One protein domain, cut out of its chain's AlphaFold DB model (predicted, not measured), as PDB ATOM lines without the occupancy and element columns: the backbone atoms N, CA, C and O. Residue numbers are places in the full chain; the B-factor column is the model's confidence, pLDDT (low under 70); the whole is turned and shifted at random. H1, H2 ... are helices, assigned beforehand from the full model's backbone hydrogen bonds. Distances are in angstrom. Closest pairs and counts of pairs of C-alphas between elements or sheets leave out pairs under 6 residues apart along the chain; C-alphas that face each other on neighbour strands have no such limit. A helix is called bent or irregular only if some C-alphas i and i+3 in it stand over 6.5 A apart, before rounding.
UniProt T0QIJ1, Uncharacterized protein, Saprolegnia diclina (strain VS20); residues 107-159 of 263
ATOM      1  N   THR A 107      18.117  52.951  27.466       51.53
ATOM      2  CA  THR A 107      17.142  51.880  27.706       51.53
ATOM      3  C   THR A 107      16.902  51.138  26.395       51.53
ATOM      4  O   THR A 107      16.479  51.769  25.426       51.53
ATOM      5  N   ASP A 108      17.082  49.812  26.377       53.09
ATOM      6  CA  ASP A 108      16.782  48.934  25.232       53.09
ATOM      7  C   ASP A 108      15.274  48.896  24.917       53.09
ATOM      8  O   ASP A 108      14.551  47.930  25.167       53.09
ATOM      9  N   ASN A 109      14.759  49.997  24.374       59.28
ATOM     10  CA  ASN A 109      13.384  50.113  23.930       59.28
ATOM     11  C   ASN A 109      13.287  49.542  22.512       59.28
ATOM     12  O   ASN A 109      13.324  50.266  21.511       59.28
ATOM     13  N   ASP A 110      13.229  48.213  22.428       58.88
ATOM     14  CA  ASP A 110      13.036  47.467  21.176       58.88
ATOM     15  C   ASP A 110      11.733  47.847  20.456       58.88
ATOM     16  O   ASP A 110      11.641  47.750  19.234       58.88
ATOM     17  N   ASN A 111      10.753  48.355  21.208       60.75
ATOM     18  CA  ASN A 111       9.436  48.761  20.723       60.75
ATOM     19  C   ASN A 111       9.362  50.239  20.283       60.75
ATOM     20  O   ASN A 111       8.277  50.820  20.283       60.75
ATOM     21  N   ASP A 112      10.483  50.872  19.917       73.38
ATOM     22  CA  ASP A 112      10.466  52.208  19.306       73.38
ATOM     23  C   ASP A 112       9.796  52.153  17.910       73.38
ATOM     24  O   ASP A 112      10.357  51.568  16.974       73.38
ATOM     25  N   PRO A 113       8.611  52.776  17.723       78.44
ATOM     26  CA  PRO A 113       7.891  52.722  16.454       78.44
ATOM     27  C   PRO A 113       8.606  53.495  15.336       78.44
ATOM     28  O   PRO A 113       8.403  53.195  14.159       78.44
ATOM     29  N   THR A 114       9.457  54.470  15.676       78.44
ATOM     30  CA  THR A 114      10.250  55.214  14.689       78.44
ATOM     31  C   THR A 114      11.378  54.342  14.145       78.44
ATOM     32  O   THR A 114      11.574  54.278  12.931       78.44
ATOM     33  N   TRP A 115      12.036  53.572  15.015       82.69
ATOM     34  CA  TRP A 115      13.036  52.585  14.619       82.69
ATOM     35  C   TRP A 115      12.424  51.448  13.790       82.69
ATOM     36  O   TRP A 115      12.970  51.085  12.749       82.69
ATOM     37  N   ALA A 116      11.243  50.950  14.170       83.75
ATOM     38  CA  ALA A 116      10.511  49.958  13.379       83.75
ATOM     39  C   ALA A 116      10.191  50.461  11.955       83.75
ATOM     40  O   ALA A 116      10.397  49.731  10.982       83.75
ATOM     41  N   ALA A 117       9.766  51.723  11.809       85.44
ATOM     42  CA  ALA A 117       9.532  52.345  10.504       85.44
ATOM     43  C   ALA A 117      10.827  52.532   9.684       85.44
ATOM     44  O   ALA A 117      10.824  52.319   8.470       85.44
ATOM     45  N   ILE A 118      11.949  52.871  10.334       84.06
ATOM     46  CA  ILE A 118      13.273  52.951   9.691       84.06
ATOM     47  C   ILE A 118      13.712  51.572   9.175       84.06
ATOM     48  O   ILE A 118      14.155  51.471   8.032       84.06
ATOM     49  N   LEU A 119      13.546  50.504   9.965       85.25
ATOM     50  CA  LEU A 119      13.886  49.137   9.553       85.25
ATOM     51  C   LEU A 119      12.973  48.610   8.430       85.25
ATOM     52  O   LEU A 119      13.445  47.892   7.548       85.25
ATOM     53  N   ALA A 120      11.685  48.969   8.428       85.31
ATOM     54  CA  ALA A 120      10.763  48.627   7.344       85.31
ATOM     55  C   ALA A 120      11.188  49.291   6.022       85.31
ATOM     56  O   ALA A 120      11.417  48.602   5.028       85.31
ATOM     57  N   ARG A 121      11.414  50.610   6.044       86.62
ATOM     58  CA  ARG A 121      11.894  51.376   4.883       86.62
ATOM     59  C   ARG A 121      13.289  50.937   4.418       86.62
ATOM     60  O   ARG A 121      13.581  50.964   3.227       86.62
ATOM     61  N   GLY A 122      14.154  50.514   5.339       84.69
ATOM     62  CA  GLY A 122      15.455  49.925   5.015       84.69
ATOM     63  C   GLY A 122      15.321  48.637   4.198       84.69
ATOM     64  O   GLY A 122      15.979  48.496   3.167       84.69
ATOM     65  N   ARG A 123      14.398  47.745   4.584       87.44
ATOM     66  CA  ARG A 123      14.077  46.531   3.816       87.44
ATOM     67  C   ARG A 123      13.579  46.857   2.405       87.44
ATOM     68  O   ARG A 123      14.035  46.236   1.451       87.44
ATOM     69  N   GLU A 124      12.689  47.841   2.267       87.94
ATOM     70  CA  GLU A 124      12.162  48.289   0.967       87.94
ATOM     71  C   GLU A 124      13.255  48.844   0.037       87.94
ATOM     72  O   GLU A 124      13.203  48.625  -1.170       87.94
ATOM     73  N   LEU A 125      14.251  49.548   0.589       86.94
ATOM     74  CA  LEU A 125      15.327  50.180  -0.183       86.94
ATOM     75  C   LEU A 125      16.470  49.225  -0.560       86.94
ATOM     76  O   LEU A 125      17.058  49.387  -1.627       86.94
ATOM     77  N   TYR A 126      16.811  48.267   0.307       82.62
ATOM     78  CA  TYR A 126      17.986  47.399   0.130       82.62
ATOM     79  C   TYR A 126      17.655  45.952  -0.270       82.62
ATOM     80  O   TYR A 126      18.563  45.219  -0.669       82.62
ATOM     81  N   GLY A 127      16.381  45.544  -0.214       84.81
ATOM     82  CA  GLY A 127      15.906  44.252  -0.719       84.81
ATOM     83  C   GLY A 127      16.688  43.068  -0.149       84.81
ATOM     84  O   GLY A 127      16.882  42.966   1.062       84.81
ATOM     85  N   ASP A 128      17.183  42.187  -1.018       81.62
ATOM     86  CA  ASP A 128      17.919  40.982  -0.612       81.62
ATOM     87  C   ASP A 128      19.146  41.283   0.263       81.62
ATOM     88  O   ASP A 128      19.444  40.509   1.172       81.62
ATOM     89  N   ALA A 129      19.826  42.417   0.042       78.56
ATOM     90  CA  ALA A 129      21.010  42.836   0.801       78.56
ATOM     91  C   ALA A 129      20.689  43.372   2.214       78.56
ATOM     92  O   ALA A 129      21.599  43.690   2.983       78.56
ATOM     93  N   TRP A 130      19.404  43.487   2.564       83.81
ATOM     94  CA  TRP A 130      18.955  43.869   3.901       83.81
ATOM     95  C   TRP A 130      19.095  42.723   4.908       83.81
ATOM     96  O   TRP A 130      19.692  42.900   5.972       83.81
ATOM     97  N   ASP A 131      18.547  41.552   4.559       81.75
ATOM     98  CA  ASP A 131      18.560  40.347   5.396       81.75
ATOM     99  C   ASP A 131      19.704  39.373   5.020       81.75
ATOM    100  O   ASP A 131      20.113  38.588   5.874       81.75
ATOM    101  N   HIS A 132      20.274  39.434   3.803       81.69
ATOM    102  CA  HIS A 132      21.406  38.587   3.393       81.69
ATOM    103  C   HIS A 132      22.723  39.360   3.314       81.69
ATOM    104  O   HIS A 132      22.839  40.393   2.653       81.69
ATOM    105  N   SER A 133      23.756  38.795   3.933       76.31
ATOM    106  CA  SER A 133      25.128  39.280   3.819       76.31
ATOM    107  C   SER A 133      25.830  38.740   2.569       76.31
ATOM    108  O   SER A 133      25.586  37.611   2.142       76.31
ATOM    109  N   LYS A 134      26.764  39.530   2.030       73.12
ATOM    110  CA  LYS A 134      27.809  39.058   1.115       73.12
ATOM    111  C   LYS A 134      29.137  38.995   1.866       73.12
ATOM    112  O   LYS A 134      29.398  39.794   2.763       73.12
ATOM    113  N   ASP A 135      29.958  38.016   1.501       72.38
ATOM    114  CA  ASP A 135      31.356  37.881   1.932       72.38
ATOM    115  C   ASP A 135      31.588  37.723   3.455       72.38
ATOM    116  O   ASP A 135      32.700  37.896   3.948       72.38
ATOM    117  N   GLY A 136      30.555  37.320   4.209       74.75
ATOM    118  CA  GLY A 136      30.677  36.893   5.611       74.75
ATOM    119  C   GLY A 136      30.629  38.008   6.662       74.75
ATOM    120  O   GLY A 136      30.894  37.747   7.833       74.75
ATOM    121  N   ALA A 137      30.273  39.237   6.277       78.06
ATOM    122  CA  ALA A 137      29.914  40.301   7.221       78.06
ATOM    123  C   ALA A 137      28.583  39.985   7.954       78.06
ATOM    124  O   ALA A 137      27.822  39.136   7.481       78.06
ATOM    125  N   PRO A 138      28.222  40.675   9.053       82.25
ATOM    126  CA  PRO A 138      26.823  40.724   9.495       82.25
ATOM    127  C   PRO A 138      25.945  41.436   8.439       82.25
ATOM    128  O   PRO A 138      26.435  42.368   7.790       82.25
ATOM    129  N   PRO A 139      24.673  41.042   8.233       87.25
ATOM    130  CA  PRO A 139      23.758  41.699   7.290       87.25
ATOM    131  C   PRO A 139      23.462  43.157   7.682       87.25
ATOM    132  O   PRO A 139      23.561  43.536   8.850       87.25
ATOM    133  N   LEU A 140      23.061  43.987   6.710       84.25
ATOM    134  CA  LEU A 140      22.890  45.438   6.901       84.25
ATOM    135  C   LEU A 140      21.896  45.786   8.022       84.25
ATOM    136  O   LEU A 140      22.130  46.707   8.802       84.25
ATOM    137  N   LYS A 141      20.820  45.007   8.148       86.06
ATOM    138  CA  LYS A 141      19.853  45.092   9.248       86.06
ATOM    139  C   LYS A 141      20.499  44.942  10.632       86.06
ATOM    140  O   LYS A 141      20.208  45.733  11.523       86.06
ATOM    141  N   GLU A 142      21.388  43.963  10.801       86.19
ATOM    142  CA  GLU A 142      22.093  43.714  12.066       86.19
ATOM    143  C   GLU A 142      23.114  44.825  12.347       86.19
ATOM    144  O   GLU A 142      23.171  45.336  13.462       86.19
ATOM    145  N   GLN A 143      23.836  45.292  11.321       85.31
ATOM    146  CA  GLN A 143      24.718  46.462  11.435       85.31
ATOM    147  C   GLN A 143      23.947  47.713  11.892       85.31
ATOM    148  O   GLN A 143      24.395  48.423  12.790       85.31
ATOM    149  N   MET A 144      22.761  47.964  11.330       84.25
ATOM    150  CA  MET A 144      21.916  49.079  11.760       84.25
ATOM    151  C   MET A 144      21.388  48.903  13.188       84.25
ATOM    152  O   MET A 144      21.322  49.887  13.915       84.25
ATOM    153  N   GLN A 145      21.050  47.683  13.621       84.62
ATOM    154  CA  GLN A 145      20.652  47.419  15.011       84.62
ATOM    155  C   GLN A 145      21.810  47.648  15.996       84.62
ATOM    156  O   GLN A 145      21.604  48.306  17.013       84.62
ATOM    157  N   LEU A 146      23.029  47.201  15.671       83.25
ATOM    158  CA  LEU A 146      24.233  47.434  16.484       83.25
ATOM    159  C   LEU A 146      24.571  48.927  16.639       83.25
ATOM    160  O   LEU A 146      25.043  49.341  17.693       83.25
ATOM    161  N   HIS A 147      24.295  49.738  15.614       81.50
ATOM    162  CA  HIS A 147      24.530  51.187  15.614       81.50
ATOM    163  C   HIS A 147      23.249  52.024  15.837       81.50
ATOM    164  O   HIS A 147      23.240  53.218  15.536       81.50
ATOM    165  N   LYS A 148      22.166  51.436  16.380       82.56
ATOM    166  CA  LYS A 148      20.851  52.092  16.585       82.56
ATOM    167  C   LYS A 148      20.967  53.462  17.262       82.56
ATOM    168  O   LYS A 148      20.423  54.442  16.758       82.56
ATOM    169  N   THR A 149      21.690  53.542  18.379       74.06
ATOM    170  CA  THR A 149      21.851  54.774  19.171       74.06
ATOM    171  C   THR A 149      22.617  55.859  18.412       74.06
ATOM    172  O   THR A 149      22.168  57.002  18.358       74.06
ATOM    173  N   GLU A 150      23.726  55.511  17.753       76.38
ATOM    174  CA  GLU A 150      24.516  56.442  16.933       76.38
ATOM    175  C   GLU A 150      23.727  56.942  15.712       76.38
ATOM    176  O   GLU A 150      23.752  58.132  15.391       76.38
ATOM    177  N   LEU A 151      22.971  56.052  15.059       77.88
ATOM    178  CA  LEU A 151      22.122  56.390  13.920       77.88
ATOM    179  C   LEU A 151      20.984  57.329  14.332       77.88
ATOM    180  O   LEU A 151      20.812  58.368  13.695       77.88
ATOM    181  N   LEU A 152      20.266  57.047  15.424       76.50
ATOM    182  CA  LEU A 152      19.221  57.933  15.958       76.50
ATOM    183  C   LEU A 152      19.788  59.284  16.440       76.50
ATOM    184  O   LEU A 152      19.199  60.332  16.156       76.50
ATOM    185  N   ALA A 153      20.970  59.300  17.063       69.06
ATOM    186  CA  ALA A 153      21.679  60.526  17.450       69.06
ATOM    187  C   ALA A 153      22.201  61.349  16.250       69.06
ATOM    188  O   ALA A 153      22.487  62.539  16.399       69.06
ATOM    189  N   SER A 154      22.322  60.735  15.066       69.88
ATOM    190  CA  SER A 154      22.647  61.419  13.804       69.88
ATOM    191  C   SER A 154      21.405  61.884  13.026       69.88
ATOM    192  O   SER A 154      21.443  62.925  12.372       69.88
ATOM    193  N   ALA A 155      20.302  61.133  13.113       69.19
ATOM    194  CA  ALA A 155      19.041  61.417  12.429       69.19
ATOM    195  C   ALA A 155      18.205  62.487  13.147       69.19
ATOM    196  O   ALA A 155      17.455  63.223  12.505       69.19
ATOM    197  N   THR A 156      18.343  62.600  14.470       62.94
ATOM    198  CA  THR A 156      17.784  63.715  15.238       62.94
ATOM    199  C   THR A 156      18.562  65.000  14.927       62.94
ATOM    200  O   THR A 156      19.768  65.068  15.177       62.94
ATOM    201  N   PRO A 157      17.919  66.063  14.400       58.25
ATOM    202  CA  PRO A 157      18.609  67.323  14.168       58.25
ATOM    203  C   PRO A 157      19.080  67.886  15.508       58.25
ATOM    204  O   PRO A 157      18.257  68.251  16.352       58.25
ATOM    205  N   ARG A 158      20.402  67.958  15.720       59.34
ATOM    206  CA  ARG A 158      20.982  68.559  16.928       59.34
ATOM    207  C   ARG A 158      20.561  70.019  17.023       59.34
ATOM    208  O   ARG A 158      21.176  70.899  16.425       59.34
ATOM    209  N   LYS A 159      19.507  70.266  17.803       64.00
ATOM    210  CA  LYS A 159      19.083  71.605  18.190       64.00
ATOM    211  C   LYS A 159      20.276  72.303  18.833       64.00
ATOM    212  O   LYS A 159      20.899  71.748  19.741       64.00
TER     213      LYS A 159
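This is residues 107 to 159 of the 263 residues of an uncharacterized protein of Saprolegnia diclina (strain VS20) (UniProt T0QIJ1). The model is a loose, elongated U of helices: the long helix H1 makes one side, the shorter H3 runs back beside it, and the small H2 with the turn of residues 132 to 139 makes the closed end. At the open end H4 turns off from H3 at nearly a right angle, and residues 153 to 159, of which 153 to 155 belong to H4, stick out as a tail. The printed part has 53 residues with four named helices, H1 to H4 in chain order, and no named strand; the class is all helix. It is only just loose, close to compact, with a radius of gyration of the C-alphas of 12.1 A, and it spans 38 by 21 by 19 A.

H1, residues 113 to 126, is the longest helix; it begins at C-alpha 113 at (7.891, 52.722, 16.454) and measures 19.9 A from first to last C-alpha. H2 is residues 128 to 131, 6.1 A long, and is neither bent nor irregular, but only just. H3, residues 140 to 146, measures 9.9 A and begins at C-alpha 140 at (22.890, 45.438, 6.901). H4, residues 148 to 155, measures 10.4 A and ends at C-alpha 155 at (19.041, 61.417, 12.429).

H1 and H3 are close but not clearly touching, the closest C-alphas being those of Leu 119 and Lys 141, 7.2 A apart. They run opposite ways at a shallow tilt of 27 degrees. H1, with residues 122 to 123 alone, only just touches H2, with 3 pairs of C-alphas within 8 A, and only at the corner by their link; the closest C-alphas, of Arg 123 and Trp 130, are 5.6 A apart. H2 touches H3, with the C-alphas of Trp 130 and Leu 140 closest at 5.2 A. H3 and H4 are close but not clearly touching, with the C-alphas of Met 144 and Leu 151 closest at 7.6 A, and their lines are about perpendicular at 80 degrees. H1 and H4 are near each other, with 5 pairs of C-alphas within 10 A, while H2 and H4 are apart. In H1, H3 and H4 every O i to N i+4 pair is within hydrogen-bond range; H2 is too short for such a pair, and its 1 pair of O i and N i+3 is not within range.

The C-alphas of Asp 135 and Lys 159 are the two farthest apart, at 39.4 A. The printed part has no cut. The links H1 to H2 and H3 to H4 are tight, and the link H2 to H3, with 8 residues, is short. Residues 153 to 159 stand free. The mean pLDDT of the printed part is 77.1, and residues 107 to 111 and 153 to 159 are under 70.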